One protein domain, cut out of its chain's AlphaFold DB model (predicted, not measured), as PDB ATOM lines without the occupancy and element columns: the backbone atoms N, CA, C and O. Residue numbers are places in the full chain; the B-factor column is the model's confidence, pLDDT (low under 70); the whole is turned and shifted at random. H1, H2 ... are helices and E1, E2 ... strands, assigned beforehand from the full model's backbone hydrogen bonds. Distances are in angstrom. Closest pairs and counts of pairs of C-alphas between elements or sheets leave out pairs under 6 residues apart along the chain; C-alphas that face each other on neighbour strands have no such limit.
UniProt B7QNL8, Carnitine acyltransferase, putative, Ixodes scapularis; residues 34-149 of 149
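AT A GLANCE: This is residues 34 to 149 of the 149 residues of the protein "Carnitine acyltransferase, putative" of Ixodes scapularis (UniProt B7QNL8). A small, three-stranded sheet is sandwiched between two helices, H4 over one face and H5 over the other, and three further helices, H1, H2 and H3, form a looser group beyond one end of the sheet. Within that group H1 and H2 lie side by side as a helical hairpin, H3 leads on from the end of H2 toward the sheet, and the long link of residues 98 to 113 passes between the group and the sheet around Trp 109. The printed part has 116 residues, with five named helices and three named strands in the order H1 H2 H3 E1 H4 E2 E3 H5, of mixed class, helices and strands. The mixed sheet runs E1 E2 E3; the whole is compact, with a radius of gyration of the C-alphas of 15.2 A and spans of 42 by 32 by 23 A.

HOW THE PARTS SIT: H1, residues 37 to 42, and H2, residues 45 to 55, touch, closest at the C-alphas of Thr 41 and Trp 48, 6.3 A apart, and run opposite ways at a shallow tilt of 21 degrees. H3, residues 59 to 70, is close to H2 but not clearly touching, with the C-alphas of Leu 55 and Asn 61 6.1 A apart. H1, H2 and H3 are not on the sheet. E1, residues 74 to 78, and E2, residues 114 to 119, are parallel neighbours, with N 76 and O 116 2.7 A apart. E3, residues 124 to 128, is antiparallel to E2 and forms a hairpin with it; N 117 and O 125 are 2.8 A apart. H4, residues 87 to 97, is on the sheet over E2 and E3, at a height of 9.7 A, slantwise to the strands at 43 degrees to E2 on the local plane; its Val 95 comes closest to E3 at Ala 125, C-alpha to C-alpha 6.9 A. E1, H4 and E2 make a strand-helix-strand unit, two parallel neighbour strands with a helix between, whose crossover is right-handed. H5, residues 135 to 148, is on the opposite face from H4, over E3 at a height of 10.1 A, and runs along the strands, only just, at 29 degrees to E3 on the local plane; the closest C-alphas, of Leu 126 and Thr 142, are 6.7 A apart. H4 and H5 are apart. Every O i to N i+4 pair is within hydrogen-bond range in H3 and H5, against 6 of 7 in H2, 6 of 7 in H4 and 0 of 2 in H1, where 3 of 3 O i to N i+3 pairs are.

IN THESE COORDINATES: H1 begins at C-alpha 37 (178.504, 141.230, 156.775). From first to last C-alpha H1 measures 10.3 A, H2 14.9 A, H3 16.4 A, E1 12.6 A, H4 14.7 A, E2 16.5 A, E3 13.4 A and H5 20.0 A. E2 begins at C-alpha 114 (180.911, 133.372, 140.555), and H5 ends at C-alpha 148 (183.342, 116.590, 135.548).

THE WHOLE: The two C-alphas farthest apart are those of Ser 59 and Pro 86, 44.6 A. The printed part has no cut, and its one long link is that from H4 to E2, 16 residues. The mean pLDDT of the printed part is 95.7, and no printed residue is under 70.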
ATOM      1  N   ASP A  34     178.331 134.192 162.353       87.56
ATOM      2  CA  ASP A  34     178.909 135.528 162.532       87.56
ATOM      3  C   ASP A  34     177.862 136.624 162.232       87.56
ATOM      4  O   ASP A  34     176.762 136.339 161.756       87.56
ATOM      5  N   VAL A  35     178.215 137.896 162.437       92.75
ATOM      6  CA  VAL A  35     177.358 139.089 162.263       92.75
ATOM      7  C   VAL A  35     176.761 139.268 160.857       92.75
ATOM      8  O   VAL A  35     175.922 140.140 160.654       92.75
ATOM      9  N   GLY A  36     177.186 138.466 159.875       94.94
ATOM     10  CA  GLY A  36     176.537 138.398 158.566       94.94
ATOM     11  C   GLY A  36     176.844 139.564 157.625       94.94
ATOM     12  O   GLY A  36     175.968 139.981 156.876       94.94
ATOM     13  N   VAL A  37     178.082 140.076 157.610       97.19
ATOM     14  CA  VAL A  37     178.504 141.230 156.775       97.19
ATOM     15  C   VAL A  37     178.136 141.082 155.291       97.19
ATOM     16  O   VAL A  37     177.847 142.080 154.636       97.19
ATOM     17  N   GLY A  38     178.109 139.855 154.759       97.31
ATOM     18  CA  GLY A  38     177.764 139.581 153.361       97.31
ATOM     19  C   GLY A  38     176.367 140.057 152.945       97.31
ATOM     20  O   GLY A  38     176.162 140.363 151.774       97.31
ATOM     21  N   ILE A  39     175.428 140.211 153.888       97.50
ATOM     22  CA  ILE A  39     174.086 140.730 153.578       97.50
ATOM     23  C   ILE A  39     174.131 142.182 153.097       97.50
ATOM     24  O   ILE A  39     173.296 142.596 152.307       97.50
ATOM     25  N   LEU A  40     175.139 142.961 153.507       98.00
ATOM     26  CA  LEU A  40     175.254 144.368 153.117       98.00
ATOM     27  C   LEU A  40     175.421 144.538 151.605       98.00
ATOM     28  O   LEU A  40     175.106 145.597 151.072       98.00
ATOM     29  N   THR A  41     175.872 143.500 150.895       97.62
ATOM     30  CA  THR A  41     176.008 143.558 149.439       97.62
ATOM     31  C   THR A  41     174.663 143.410 148.708       97.62
ATOM     32  O   THR A  41     174.646 143.499 147.481       97.62
ATOM     33  N   THR A  42     173.548 143.171 149.418       96.62
ATOM     34  CA  THR A  42     172.183 143.187 148.855       96.62
ATOM     35  C   THR A  42     171.512 144.554 148.941       96.62
ATOM     36  O   THR A  42     170.388 144.705 148.467       96.62
ATOM     37  N   GLU A  43     172.144 145.526 149.599       97.94
ATOM     38  CA  GLU A  43     171.596 146.873 149.734       97.94
ATOM     39  C   GLU A  43     171.462 147.579 148.384       97.94
ATOM     40  O   GLU A  43     172.086 147.212 147.380       97.94
ATOM     41  N   ASP A  44     170.667 148.651 148.388       98.31
ATOM     42  CA  ASP A  44     170.671 149.619 147.294       98.31
ATOM     43  C   ASP A  44     172.115 150.014 146.933       98.31
ATOM     44  O   ASP A  44     172.959 150.205 147.810       98.31
ATOM     45  N   ARG A  45     172.424 150.136 145.637       97.75
ATOM     46  CA  ARG A  45     173.815 150.271 145.177       97.75
ATOM     47  C   ARG A  45     174.482 151.558 145.661       97.75
ATOM     48  O   ARG A  45     175.683 151.528 145.939       97.75
ATOM     49  N   ASP A  46     173.734 152.648 145.823       98.44
ATOM     50  CA  ASP A  46     174.277 153.907 146.344       98.44
ATOM     51  C   ASP A  46     174.511 153.833 147.857       98.44
ATOM     52  O   ASP A  46     175.470 154.419 148.377       98.44
ATOM     53  N   VAL A  47     173.651 153.110 148.579       98.62
ATOM     54  CA  VAL A  47     173.837 152.820 150.008       98.62
ATOM     55  C   VAL A  47     175.040 151.903 150.200       98.62
ATOM     56  O   VAL A  47     175.959 152.242 150.951       98.62
ATOM     57  N   TRP A  48     175.084 150.789 149.472       98.38
ATOM     58  CA  TRP A  48     176.164 149.818 149.534       98.38
ATOM     59  C   TRP A  48     177.517 150.452 149.216       98.38
ATOM     60  O   TRP A  48     178.469 150.241 149.960       98.38
ATOM     61  N   ALA A  49     177.612 151.312 148.196       98.50
ATOM     62  CA  ALA A  49     178.858 152.010 147.874       98.50
ATOM     63  C   ALA A  49     179.411 152.819 149.067       98.50
ATOM     64  O   ALA A  49     180.614 152.793 149.343       98.50
ATOM     65  N   LYS A  50     178.538 153.505 149.818       98.69
ATOM     66  CA  LYS A  50     178.916 154.269 151.023       98.69
ATOM     67  C   LYS A  50     179.306 153.347 152.180       98.69
ATOM     68  O   LYS A  50     180.288 153.615 152.880       98.69
ATOM     69  N   VAL A  51     178.562 152.259 152.377       98.50
ATOM     70  CA  VAL A  51     178.846 151.254 153.411       98.50
ATOM     71  C   VAL A  51     180.176 150.552 153.130       98.50
ATOM     72  O   VAL A  51     181.013 150.485 154.024       98.50
ATOM     73  N   TYR A  52     180.431 150.121 151.894       98.44
ATOM     74  CA  TYR A  52     181.694 149.512 151.467       98.44
ATOM     75  C   TYR A  52     182.888 150.439 151.725       98.44
ATOM     76  O   TYR A  52     183.895 150.014 152.295       98.44
ATOM     77  N   ALA A  53     182.764 151.727 151.376       98.50
ATOM     78  CA  ALA A  53     183.798 152.721 151.661       98.50
ATOM     79  C   ALA A  53     184.056 152.875 153.170       98.50
ATOM     80  O   ALA A  53     185.208 152.980 153.587       98.50
ATOM     81  N   THR A  54     183.000 152.840 153.987       98.50
ATOM     82  CA  THR A  54     183.097 152.916 155.453       98.50
ATOM     83  C   THR A  54     183.753 151.664 156.041       98.50
ATOM     84  O   THR A  54     184.668 151.775 156.855       98.50
ATOM     85  N   LEU A  55     183.358 150.467 155.589       97.69
ATOM     86  CA  LEU A  55     183.975 149.202 155.999       97.69
ATOM     87  C   LEU A  55     185.480 149.202 155.713       97.69
ATOM     88  O   LEU A  55     186.259 148.773 156.563       97.69
ATOM     89  N   GLY A  56     185.889 149.734 154.558       98.12
ATOM     90  CA  GLY A  56     187.288 149.834 154.139       98.12
ATOM     91  C   GLY A  56     188.158 150.805 154.948       98.12
ATOM     92  O   GLY A  56     189.372 150.808 154.766       98.12
ATOM     93  N   GLN A  57     187.590 151.611 155.852       98.38
ATOM     94  CA  GLN A  57     188.377 152.491 156.730       98.38
ATOM     95  C   GLN A  57     189.123 151.714 157.824       98.38
ATOM     96  O   GLN A  57     190.151 152.173 158.321       98.38
ATOM     97  N   ASN A  58     188.629 150.531 158.201       98.44
ATOM     98  CA  ASN A  58     189.333 149.626 159.100       98.44
ATOM     99  C   ASN A  58     190.313 148.750 158.297       98.44
ATOM    100  O   ASN A  58     189.926 148.116 157.316       98.44
ATOM    101  N   SER A  59     191.576 148.675 158.723       98.25
ATOM    102  CA  SER A  59     192.633 147.968 157.984       98.25
ATOM    103  C   SER A  59     192.406 146.456 157.861       98.25
ATOM    104  O   SER A  59     192.729 145.873 156.826       98.25
ATOM    105  N   GLN A  60     191.820 145.817 158.877       97.75
ATOM    106  CA  GLN A  60     191.493 144.390 158.850       97.75
ATOM    107  C   GLN A  60     190.324 144.106 157.899       97.75
ATOM    108  O   GLN A  60     190.375 143.157 157.109       97.75
ATOM    109  N   ASN A  61     189.296 144.956 157.918       97.81
ATOM    110  CA  ASN A  61     188.180 144.863 156.982       97.81
ATOM    111  C   ASN A  61     188.658 145.091 155.548       97.81
ATOM    112  O   ASN A  61     188.339 144.293 154.676       97.81
ATOM    113  N   ALA A  62     189.481 146.114 155.306       98.44
ATOM    114  CA  ALA A  62     190.048 146.392 153.990       98.44
ATOM    115  C   ALA A  62     190.828 145.192 153.428       98.44
ATOM    116  O   ALA A  62     190.639 144.827 152.269       98.44
ATOM    117  N   ALA A  63     191.648 144.533 154.255       98.38
ATOM    118  CA  ALA A  63     192.355 143.315 153.860       98.38
ATOM    119  C   ALA A  63     191.389 142.167 153.511       98.38
ATOM    120  O   ALA A  63     191.610 141.446 152.538       98.38
ATOM    121  N   SER A  64     190.298 142.028 154.267       97.94
ATOM    122  CA  SER A  64     189.271 141.004 154.034       97.94
ATOM    123  C   SER A  64     188.481 141.269 152.747       97.94
ATOM    124  O   SER A  64     188.316 140.364 151.931       97.94
ATOM    125  N   LEU A  65     188.059 142.517 152.516       98.31
ATOM    126  CA  LEU A  65     187.373 142.953 151.294       98.31
ATOM    127  C   LEU A  65     188.248 142.730 150.054       98.31
ATOM    128  O   LEU A  65     187.782 142.201 149.045       98.31
ATOM    129  N   GLU A  66     189.536 143.064 150.141       98.31
ATOM    130  CA  GLU A  66     190.489 142.840 149.054       98.31
ATOM    131  C   GLU A  66     190.711 141.344 148.781       98.31
ATOM    132  O   GLU A  66     190.798 140.935 147.621       98.31
ATOM    133  N   ALA A  67     190.752 140.510 149.822       98.25
ATOM    134  CA  ALA A  67     190.854 139.063 149.665       98.25
ATOM    135  C   ALA A  67     189.619 138.472 148.960       98.25
ATOM    136  O   ALA A  67     189.770 137.684 148.025       98.25
ATOM    137  N   ILE A  68     188.409 138.902 149.336       97.94
ATOM    138  CA  ILE A  68     187.157 138.493 148.676       97.94
ATOM    139  C   ILE A  68     187.163 138.922 147.205       97.94
ATOM    140  O   ILE A  68     186.852 138.126 146.313       97.94
ATOM    141  N   LYS A  69     187.572 140.165 146.928       97.06
ATOM    142  CA  LYS A  69     187.676 140.697 145.566       97.06
ATOM    143  C   LYS A  69     188.641 139.876 144.708       97.06
ATOM    144  O   LYS A  69     188.275 139.502 143.595       97.06
ATOM    145  N   LYS A  70     189.827 139.547 145.234       97.12
ATOM    146  CA  LYS A  70     190.881 138.786 144.536       97.12
ATOM    147  C   LYS A  70     190.612 137.291 144.381       97.12
ATOM    148  O   LYS A  70     191.208 136.684 143.497       97.12
ATOM    149  N   ALA A  71     189.769 136.692 145.223       97.94
ATOM    150  CA  ALA A  71     189.444 135.268 145.124       97.94
ATOM    151  C   ALA A  71     188.954 134.901 143.708       97.94
ATOM    152  O   ALA A  71     188.337 135.721 143.037       97.94
ATOM    153  N   ALA A  72     189.183 133.677 143.233       95.88
ATOM    154  CA  ALA A  72     188.651 133.266 141.928       95.88
ATOM    155  C   ALA A  72     187.113 133.151 141.960       95.88
ATOM    156  O   ALA A  72     186.421 133.644 141.074       95.88
ATOM    157  N   LEU A  73     186.589 132.562 143.034       96.75
ATOM    158  CA  LEU A  73     185.168 132.369 143.318       96.75
ATOM    159  C   LEU A  73     184.948 132.319 144.835       96.75
ATOM    160  O   LEU A  73     185.914 132.288 145.600       96.75
ATOM    161  N   VAL A  74     183.689 132.313 145.266       97.75
ATOM    162  CA  VAL A  74     183.303 132.041 146.660       97.75
ATOM    163  C   VAL A  74     182.553 130.712 146.718       97.75
ATOM    164  O   VAL A  74     181.761 130.419 145.829       97.75
ATOM    165  N   VAL A  75     182.803 129.913 147.755       97.69
ATOM    166  CA  VAL A  75     182.032 128.697 148.057       97.69
ATOM    167  C   VAL A  75     181.176 128.972 149.288       97.69
ATOM    168  O   VAL A  75     181.701 129.373 150.326       97.69
ATOM    169  N   CYS A  76     179.870 128.770 149.160       97.62
ATOM    170  CA  CYS A  76     178.871 128.975 150.200       97.62
ATOM    171  C   CYS A  76     178.386 127.602 150.664       97.62
ATOM    172  O   CYS A  76     177.804 126.857 149.877       97.62
ATOM    173  N   LEU A  77     178.664 127.266 151.920       97.00
ATOM    174  CA  LEU A  77     178.208 126.030 152.551       97.00
ATOM    175  C   LEU A  77     176.981 126.372 153.393       97.00
ATOM    176  O   LEU A  77     177.118 127.007 154.442       97.00
ATOM    177  N   ASP A  78     175.798 126.025 152.899       96.44
ATOM    178  CA  ASP A  78     174.531 126.290 153.570       96.44
ATOM    179  C   ASP A  78     174.055 125.040 154.315       96.44
ATOM    180  O   ASP A  78     174.193 123.922 153.827       96.44
ATOM    181  N   GLY A  79     173.459 125.228 155.489       94.31
ATOM    182  CA  GLY A  79     172.740 124.162 156.185       94.31
ATOM    183  C   GLY A  79     171.337 123.934 155.614       94.31
ATOM    184  O   GLY A  79     170.861 124.692 154.762       94.31
ATOM    185  N   GLY A  80     170.651 122.919 156.134       92.12
ATOM    186  CA  GLY A  80     169.269 122.618 155.760       92.12
ATOM    187  C   GLY A  80     168.285 123.733 156.141       92.12
ATOM    188  O   GLY A  80     168.485 124.454 157.124       92.12
ATOM    189  N   LEU A  81     167.207 123.865 155.363       91.50
ATOM    190  CA  LEU A  81     166.059 124.724 155.660       91.50
ATOM    191  C   LEU A  81     164.769 123.922 155.568       91.50
ATOM    192  O   LEU A  81     164.610 123.080 154.688       91.50
ATOM    193  N   GLU A  82     163.826 124.235 156.449       89.69
ATOM    194  CA  GLU A  82     162.440 123.819 156.267       89.69
ATOM    195  C   GLU A  82     161.726 124.878 155.425       89.69
ATOM    196  O   GLU A  82     161.657 126.051 155.797       89.69
ATOM    197  N   ASP A  83     161.195 124.458 154.283       88.69
ATOM    198  CA  ASP A  83     160.336 125.272 153.432       88.69
ATOM    199  C   ASP A  83     159.008 124.528 153.232       88.69
ATOM    200  O   ASP A  83     158.977 123.299 153.141       88.69
ATOM    201  N   ALA A  84     157.900 125.267 153.223       91.25
ATOM    202  CA  ALA A  84     156.570 124.691 153.029       91.25
ATOM    203  C   ALA A  84     156.308 124.335 151.555       91.25
ATOM    204  O   ALA A  84     155.406 123.548 151.260       91.25
ATOM    205  N   ASP A  85     157.070 124.937 150.642       94.81
ATOM    206  CA  ASP A  85     156.967 124.686 149.212       94.81
ATOM    207  C   ASP A  85     157.768 123.442 148.778       94.81
ATOM    208  O   ASP A  85     158.713 123.031 149.453       94.81
ATOM    209  N   PRO A  86     157.437 122.846 147.615       95.44
ATOM    210  CA  PRO A  86     158.220 121.758 147.036       95.44
ATOM    211  C   PRO A  86     159.690 122.131 146.809       95.44
ATOM    212  O   PRO A  86     160.027 123.298 146.583       95.44
ATOM    213  N   TYR A  87     160.563 121.122 146.786       94.06
ATOM    214  CA  TYR A  87     162.009 121.305 146.635       94.06
ATOM    215  C   TYR A  87     162.385 122.094 145.371       94.06
ATOM    216  O   TYR A  87     163.283 122.932 145.407       94.06
ATOM    217  N   GLU A  88     161.654 121.911 144.267       94.38
ATOM    218  CA  GLU A  88     161.891 122.625 143.004       94.38
ATOM    219  C   GLU A  88     161.645 124.139 143.111       94.38
ATOM    220  O   GLU A  88     162.061 124.899 142.237       94.38
ATOM    221  N   VAL A  89     160.978 124.589 144.175       94.94
ATOM    222  CA  VAL A  89     160.748 126.000 144.498       94.94
ATOM    223  C   VAL A  89     161.663 126.447 145.640       94.94
ATOM    224  O   VAL A  89     162.255 127.529 145.565       94.94
ATOM    225  N   ALA A  90     161.799 125.614 146.674       95.38
ATOM    226  CA  ALA A  90     162.602 125.894 147.858       95.38
ATOM    227  C   ALA A  90     164.099 126.018 147.526       95.38
ATOM    228  O   ALA A  90     164.735 127.001 147.911       95.38
ATOM    229  N   TRP A  91     164.656 125.089 146.739       96.31
ATOM    230  CA  TRP A  91     166.084 125.095 146.416       96.31
ATOM    231  C   TRP A  91     166.504 126.333 145.612       96.31
ATOM    232  O   TRP A  91     167.405 127.052 146.058       96.31
ATOM    233  N   PRO A  92     165.841 126.700 144.493       96.12
ATOM    234  CA  PRO A  92     166.149 127.956 143.818       96.12
ATOM    235  C   PRO A  92     166.061 129.160 144.758       96.12
ATOM    236  O   PRO A  92     166.942 130.015 144.721       96.12
ATOM    237  N   ARG A  93     165.059 129.216 145.646       95.94
ATOM    238  CA  ARG A  93     164.914 130.296 146.636       95.94
ATOM    239  C   ARG A  93     166.095 130.375 147.594       95.94
ATOM    240  O   ARG A  93     166.581 131.474 147.874       95.94
ATOM    241  N   GLN A  94     166.606 129.241 148.054       96.81
ATOM    242  CA  GLN A  94     167.843 129.204 148.826       96.81
ATOM    243  C   GLN A  94     169.042 129.719 148.019       96.81
ATOM    244  O   GLN A  94     169.844 130.503 148.526       96.81
ATOM    245  N   VAL A  95     169.122 129.389 146.732       97.12
ATOM    246  CA  VAL A  95     170.195 129.854 145.845       97.12
ATOM    247  C   VAL A  95     170.146 131.373 145.616       97.12
ATOM    248  O   VAL A  95     171.145 132.047 145.869       97.12
ATOM    249  N   TYR A  96     169.011 131.934 145.175       94.75
ATOM    250  CA  TYR A  96     168.919 133.347 144.754       94.75
ATOM    251  C   TYR A  96     168.573 134.339 145.870       94.75
ATOM    252  O   TYR A  96     168.717 135.542 145.666       94.75
ATOM    253  N   LYS A  97     168.105 133.875 147.035       95.06
ATOM    254  CA  LYS A  97     167.760 134.732 148.188       95.06
ATOM    255  C   LYS A  97     168.464 134.314 149.482       95.06
ATOM    256  O   LYS A  97     168.617 135.131 150.386       95.06
ATOM    257  N   GLY A  98     168.895 133.058 149.589       96.31
ATOM    258  CA  GLY A  98     169.397 132.481 150.836       96.31
ATOM    259  C   GLY A  98     168.317 131.829 151.701       96.31
ATOM    260  O   GLY A  98     168.591 131.527 152.853       96.31
ATOM    261  N   GLY A  99     167.100 131.635 151.186       95.69
ATOM    262  CA  GLY A  99     166.006 130.948 151.884       95.69
ATOM    263  C   GLY A  99     164.725 131.786 151.968       95.69
ATOM    264  O   GLY A  99     164.705 132.933 151.496       95.69
ATOM    265  N   PRO A 100     163.632 131.245 152.537       94.69
ATOM    266  CA  PRO A 100     162.359 131.951 152.649       94.69
ATOM    267  C   PRO A 100     162.480 133.261 153.431       94.69
ATOM    268  O   PRO A 100     161.870 134.253 153.022       94.69
ATOM    269  N   ASN A 101     163.350 133.327 154.442       94.62
ATOM    270  CA  ASN A 101     163.626 134.535 155.223       94.62
ATOM    271  C   ASN A 101     165.068 135.036 155.059       94.62
ATOM    272  O   ASN A 101     165.543 135.809 155.888       94.62
ATOM    273  N   ALA A 102     165.746 134.638 153.974       95.12
ATOM    274  CA  ALA A 102     167.149 134.962 153.707       95.12
ATOM    275  C   ALA A 102     168.113 134.479 154.812       95.12
ATOM    276  O   ALA A 102     169.104 135.137 155.126       95.12
ATOM    277  N   GLU A 103     167.849 133.300 155.372       95.31
ATOM    278  CA  GLU A 103     168.622 132.640 156.429       95.31
ATOM    279  C   GLU A 103     170.117 132.504 156.085       95.31
ATOM    280  O   GLU A 103     170.975 132.626 156.964       95.31
ATOM    281  N   TYR A 104     170.414 132.298 154.801       96.50
ATOM    282  CA  TYR A 104     171.745 132.253 154.195       96.50
ATOM    283  C   TYR A 104     172.029 133.440 153.271       96.50
ATOM    284  O   TYR A 104     173.051 133.451 152.591       96.50
ATOM    285  N   GLY A 105     171.186 134.477 153.257       96.56
ATOM    286  CA  GLY A 105     171.408 135.670 152.427       96.56
ATOM    287  C   GLY A 105     172.717 136.387 152.778       96.56
ATOM    288  O   GLY A 105     173.372 136.963 151.911       96.56
ATOM    289  N   ALA A 106     173.132 136.280 154.046       96.94
ATOM    290  CA  ALA A 106     174.412 136.764 154.553       96.94
ATOM    291  C   ALA A 106     175.591 135.802 154.306       96.94
ATOM    292  O   ALA A 106     176.747 136.217 154.401       96.94
ATOM    293  N   ASN A 107     175.319 134.531 153.984       96.94
ATOM    294  CA  ASN A 107     176.317 133.514 153.629       96.94
ATOM    295  C   ASN A 107     176.653 133.578 152.130       96.94
ATOM    296  O   ASN A 107     176.700 132.568 151.429       96.94
ATOM    297  N   ARG A 108     176.794 134.801 151.622       97.38
ATOM    298  CA  ARG A 108     177.021 135.144 150.219       97.38
ATOM    299  C   ARG A 108     177.918 136.372 150.149       97.38
ATOM    300  O   ARG A 108     178.074 137.109 151.124       97.38
ATOM    301  N   TRP A 109     178.465 136.615 148.969       97.81
ATOM    302  CA  TRP A 109     178.993 137.916 148.582       97.81
ATOM    303  C   TRP A 109     178.436 138.266 147.209       97.81
ATOM    304  O   TRP A 109     178.959 137.816 146.194       97.81
ATOM    305  N   TRP A 110     177.353 139.036 147.166       96.75
ATOM    306  CA  TRP A 110     176.557 139.227 145.949       96.75
ATOM    307  C   TRP A 110     177.290 140.003 144.845       96.75
ATOM    308  O   TRP A 110     176.964 139.838 143.679       96.75
ATOM    309  N   ASP A 111     178.343 140.753 145.187       96.81
ATOM    310  CA  ASP A 111     179.252 141.365 144.204       96.81
ATOM    311  C   ASP A 111     180.239 140.362 143.573       96.81
ATOM    312  O   ASP A 111     181.028 140.729 142.698       96.81
ATOM    313  N   LYS A 112     180.296 139.110 144.056       97.69
ATOM    314  CA  LYS A 112     181.238 138.119 143.537       97.69
ATOM    315  C   LYS A 112     180.713 137.545 142.217       97.69
ATOM    316  O   LYS A 112     179.633 136.961 142.219       97.69
ATOM    317  N   PRO A 113     181.500 137.587 141.122       96.75
ATOM    318  CA  PRO A 113     181.013 137.148 139.816       96.75
ATOM    319  C   PRO A 113     180.590 135.683 139.721       96.75
ATOM    320  O   PRO A 113     179.720 135.360 138.921       96.75
ATOM    321  N   VAL A 114     181.224 134.803 140.501       97.12
ATOM    322  CA  VAL A 114     180.911 133.372 140.555       97.12
ATOM    323  C   VAL A 114     180.890 132.926 142.010       97.12
ATOM    324  O   VAL A 114     181.868 133.120 142.744       97.12
ATOM    325  N   GLN A 115     179.785 132.308 142.412       97.81
ATOM    326  CA  GLN A 115     179.604 131.690 143.718       97.81
ATOM    327  C   GLN A 115     179.115 130.253 143.530       97.81
ATOM    328  O   GLN A 115     178.149 130.019 142.809       97.81
ATOM    329  N   VAL A 116     179.768 129.292 144.176       97.75
ATOM    330  CA  VAL A 116     179.299 127.904 144.262       97.75
ATOM    331  C   VAL A 116     178.534 127.764 145.566       97.75
ATOM    332  O   VAL A 116     179.048 128.150 146.611       97.75
ATOM    333  N   ILE A 117     177.320 127.236 145.519       98.06
ATOM    334  CA  ILE A 117     176.470 127.027 146.691       98.06
ATOM    335  C   ILE A 117     176.269 125.526 146.846       98.06
ATOM    336  O   ILE A 117     175.918 124.852 145.879       98.06
ATOM    337  N   VAL A 118     176.508 125.021 148.052       97.19
ATOM    338  CA  VAL A 118     176.304 123.621 148.430       97.19
ATOM    339  C   VAL A 118     175.440 123.601 149.684       97.19
ATOM    340  O   VAL A 118     175.837 124.152 150.712       97.19
ATOM    341  N   GLY A 119     174.256 123.010 149.573       95.75
ATOM    342  CA  GLY A 119     173.330 122.780 150.671       95.75
ATOM    343  C   GLY A 119     173.626 121.463 151.382       95.75
ATOM    344  O   GLY A 119     174.050 120.481 150.772       95.75
ATOM    345  N   GLU A 120     173.386 121.434 152.688       94.69
ATOM    346  CA  GLU A 120     173.471 120.226 153.520       94.69
ATOM    347  C   GLU A 120     172.494 119.123 153.078       94.69
ATOM    348  O   GLU A 120     172.758 117.941 153.284       94.69
ATOM    349  N   ASP A 121     171.399 119.496 152.417       90.56
ATOM    350  CA  ASP A 121     170.404 118.595 151.826       90.56
ATOM    351  C   ASP A 121     170.843 117.973 150.484       90.56
ATOM    352  O   ASP A 121     170.094 117.203 149.879       90.56
ATOM    353  N   GLY A 122     172.063 118.270 150.027       89.81
ATOM    354  CA  GLY A 122     172.631 117.775 148.773       89.81
ATOM    355  C   GLY A 122     172.362 118.675 147.567       89.81
ATOM    356  O   GLY A 122     172.847 118.380 146.471       89.81
ATOM    357  N   GLY A 123     171.636 119.783 147.745       93.06
ATOM    358  CA  GLY A 123     171.478 120.791 146.707       93.06
ATOM    359  C   GLY A 123     172.818 121.419 146.321       93.06
ATOM    360  O   GLY A 123     173.658 121.718 147.169       93.06
ATOM    361  N   SER A 124     173.036 121.654 145.026       95.88
ATOM    362  CA  SER A 124     174.168 122.459 144.558       95.88
ATOM    363  C   SER A 124     173.771 123.394 143.419       95.88
ATOM    364  O   SER A 124     172.792 123.165 142.702       95.88
ATOM    365  N   ALA A 125     174.471 124.522 143.320       96.88
ATOM    366  CA  ALA A 125     174.237 125.524 142.292       96.88
ATOM    367  C   ALA A 125     175.472 126.398 142.057       96.88
ATOM    368  O   ALA A 125     176.287 126.608 142.956       96.88
ATOM    369  N   LEU A 126     175.556 126.974 140.858       96.62
ATOM    370  CA  LEU A 126     176.427 128.107 140.575       96.62
ATOM    371  C   LEU A 126     175.566 129.359 140.409       96.62
ATOM    372  O   LEU A 126     174.643 129.393 139.597       96.62
ATOM    373  N   LEU A 127     175.873 130.382 141.197       96.06
ATOM    374  CA  LEU A 127     175.270 131.702 141.121       96.06
ATOM    375  C   LEU A 127     176.264 132.656 140.459       96.06
ATOM    376  O   LEU A 127     177.420 132.757 140.877       96.06
ATOM    377  N   TYR A 128     175.796 133.359 139.434       95.69
ATOM    378  CA  TYR A 128     176.610 134.254 138.625       95.69
ATOM    379  C   TYR A 128     176.109 135.687 138.714       95.69
ATOM    380  O   TYR A 128     174.903 135.936 138.695       95.69
ATOM    381  N   ASP A 129     177.044 136.630 138.725       92.75
ATOM    382  CA  ASP A 129     176.731 138.031 138.481       92.75
ATOM    383  C   ASP A 129     176.600 138.291 136.970       92.75
ATOM    384  O   ASP A 129     177.490 137.972 136.173       92.75
ATOM    385  N   HIS A 130     175.480 138.892 136.570       91.69
ATOM    386  CA  HIS A 130     175.145 139.106 135.161       91.69
ATOM    387  C   HIS A 130     175.911 140.284 134.523       91.69
ATOM    388  O   HIS A 130     175.882 140.460 133.305       91.69
ATOM    389  N   THR A 131     176.621 141.108 135.300       92.06
ATOM    390  CA  THR A 131     177.482 142.156 134.725       92.06
ATOM    391  C   THR A 131     178.757 141.571 134.118       92.06
ATOM    392  O   THR A 131     179.297 142.140 133.171       92.06
ATOM    393  N   ALA A 132     179.220 140.423 134.627       89.88
ATOM    394  CA  ALA A 132     180.446 139.767 134.179       89.88
ATOM    395  C   ALA A 132     180.217 138.713 133.084       89.88
ATOM    396  O   ALA A 132     181.101 138.491 132.254       89.88
ATOM    397  N   PHE A 133     179.052 138.060 133.076       91.44
ATOM    398  CA  PHE A 133     178.750 136.952 132.170       91.44
ATOM    399  C   PHE A 133     177.342 137.074 131.587       91.44
ATOM    400  O   PHE A 133     176.432 137.580 132.237       91.44
ATOM    401  N   ASP A 134     177.149 136.556 130.376       94.88
ATOM    402  CA  ASP A 134     175.820 136.278 129.833       94.88
ATOM    403  C   ASP A 134     175.402 134.822 130.099       94.88
ATOM    404  O   ASP A 134     176.227 133.956 130.414       94.88
ATOM    405  N   GLY A 135     174.110 134.535 129.918       92.50
ATOM    406  CA  GLY A 135     173.543 133.209 130.176       92.50
ATOM    407  C   GLY A 135     174.166 132.065 129.364       92.50
ATOM    408  O   GLY A 135     174.159 130.924 129.824       92.50
ATOM    409  N   THR A 136     174.756 132.330 128.193       94.94
ATOM    410  CA  THR A 136     175.421 131.297 127.379       94.94
ATOM    411  C   THR A 136     176.727 130.863 128.029       94.94
ATOM    412  O   THR A 136     177.008 129.664 128.114       94.94
ATOM    413  N   VAL A 137     177.527 131.823 128.501       94.12
ATOM    414  CA  VAL A 137     178.780 131.535 129.215       94.12
ATOM    415  C   VAL A 137     178.486 130.841 130.544       94.12
ATOM    416  O   VAL A 137     179.106 129.818 130.836       94.12
ATOM    417  N   MET A 138     177.492 131.334 131.291       94.69
ATOM    418  CA  MET A 138     177.041 130.715 132.543       94.69
ATOM    419  C   MET A 138     176.622 129.253 132.334       94.69
ATOM    420  O   MET A 138     177.085 128.370 133.053       94.69
ATOM    421  N   SER A 139     175.808 128.980 131.306       94.75
ATOM    422  CA  SER A 139     175.330 127.624 130.995       94.75
ATOM    423  C   SER A 139     176.476 126.677 130.638       94.75
ATOM    424  O   SER A 139     176.533 125.557 131.133       94.75
ATOM    425  N   LYS A 140     177.430 127.126 129.808       95.62
ATOM    426  CA  LYS A 140     178.593 126.305 129.437       95.62
ATOM    427  C   LYS A 140     179.480 125.987 130.637       95.62
ATOM    428  O   LYS A 140     179.901 124.843 130.780       95.62
ATOM    429  N   GLY A 141     179.755 126.985 131.480       95.06
ATOM    430  CA  GLY A 141     180.541 126.796 132.698       95.06
ATOM    431  C   GLY A 141     179.866 125.824 133.664       95.06
ATOM    432  O   GLY A 141     180.505 124.896 134.143       95.06
ATOM    433  N   THR A 142     178.560 125.992 133.872       95.31
ATOM    434  CA  THR A 142     177.756 125.129 134.745       95.31
ATOM    435  C   THR A 142     177.760 123.679 134.261       95.31
ATOM    436  O   THR A 142     178.082 122.786 135.038       95.31
ATOM    437  N   ASN A 143     177.476 123.440 132.976       96.25
ATOM    438  CA  ASN A 143     177.469 122.087 132.412       96.25
ATOM    439  C   ASN A 143     178.840 121.418 132.538       96.25
ATOM    440  O   ASN A 143     178.919 120.277 132.972       96.25
ATOM    441  N   HIS A 144     179.922 122.145 132.243       96.50
ATOM    442  CA  HIS A 144     181.272 121.603 132.382       96.50
ATOM    443  C   HIS A 144     181.581 121.146 133.815       96.50
ATOM    444  O   HIS A 144     182.184 120.092 133.996       96.50
ATOM    445  N   CYS A 145     181.164 121.913 134.826       95.12
ATOM    446  CA  CYS A 145     181.354 121.532 136.225       95.12
ATOM    447  C   CYS A 145     180.575 120.263 136.595       95.12
ATOM    448  O   CYS A 145     181.126 119.411 137.284       95.12
ATOM    449  N   TYR A 146     179.327 120.126 136.141       93.75
ATOM    450  CA  TYR A 146     178.515 118.940 136.434       93.75
ATOM    451  C   TYR A 146     178.946 117.695 135.649       93.75
ATOM    452  O   TYR A 146     178.827 116.597 136.174       93.75
ATOM    453  N   ASP A 147     179.477 117.852 134.434       96.00
ATOM    454  CA  ASP A 147     179.992 116.734 133.631       96.00
ATOM    455  C   ASP A 147     181.333 116.188 134.159       96.00
ATOM    456  O   ASP A 147     181.712 115.062 133.841       96.00
ATOM    457  N   TYR A 148     182.083 116.998 134.916       92.81
ATOM    458  CA  TYR A 148     183.342 116.590 135.548       92.81
ATOM    459  C   TYR A 148     183.133 115.788 136.843       92.81
ATOM    460  O   TYR A 148     184.009 115.001 137.205       92.81
ATOM    461  N   ALA A 149     182.022 116.042 137.542       75.00
ATOM    462  CA  ALA A 149     181.744 115.553 138.893       75.00
ATOM    463  C   ALA A 149     181.393 114.057 138.968       75.00
ATOM    464  O   ALA A 149     180.826 113.506 137.996       75.00
TER     465      ALA A 149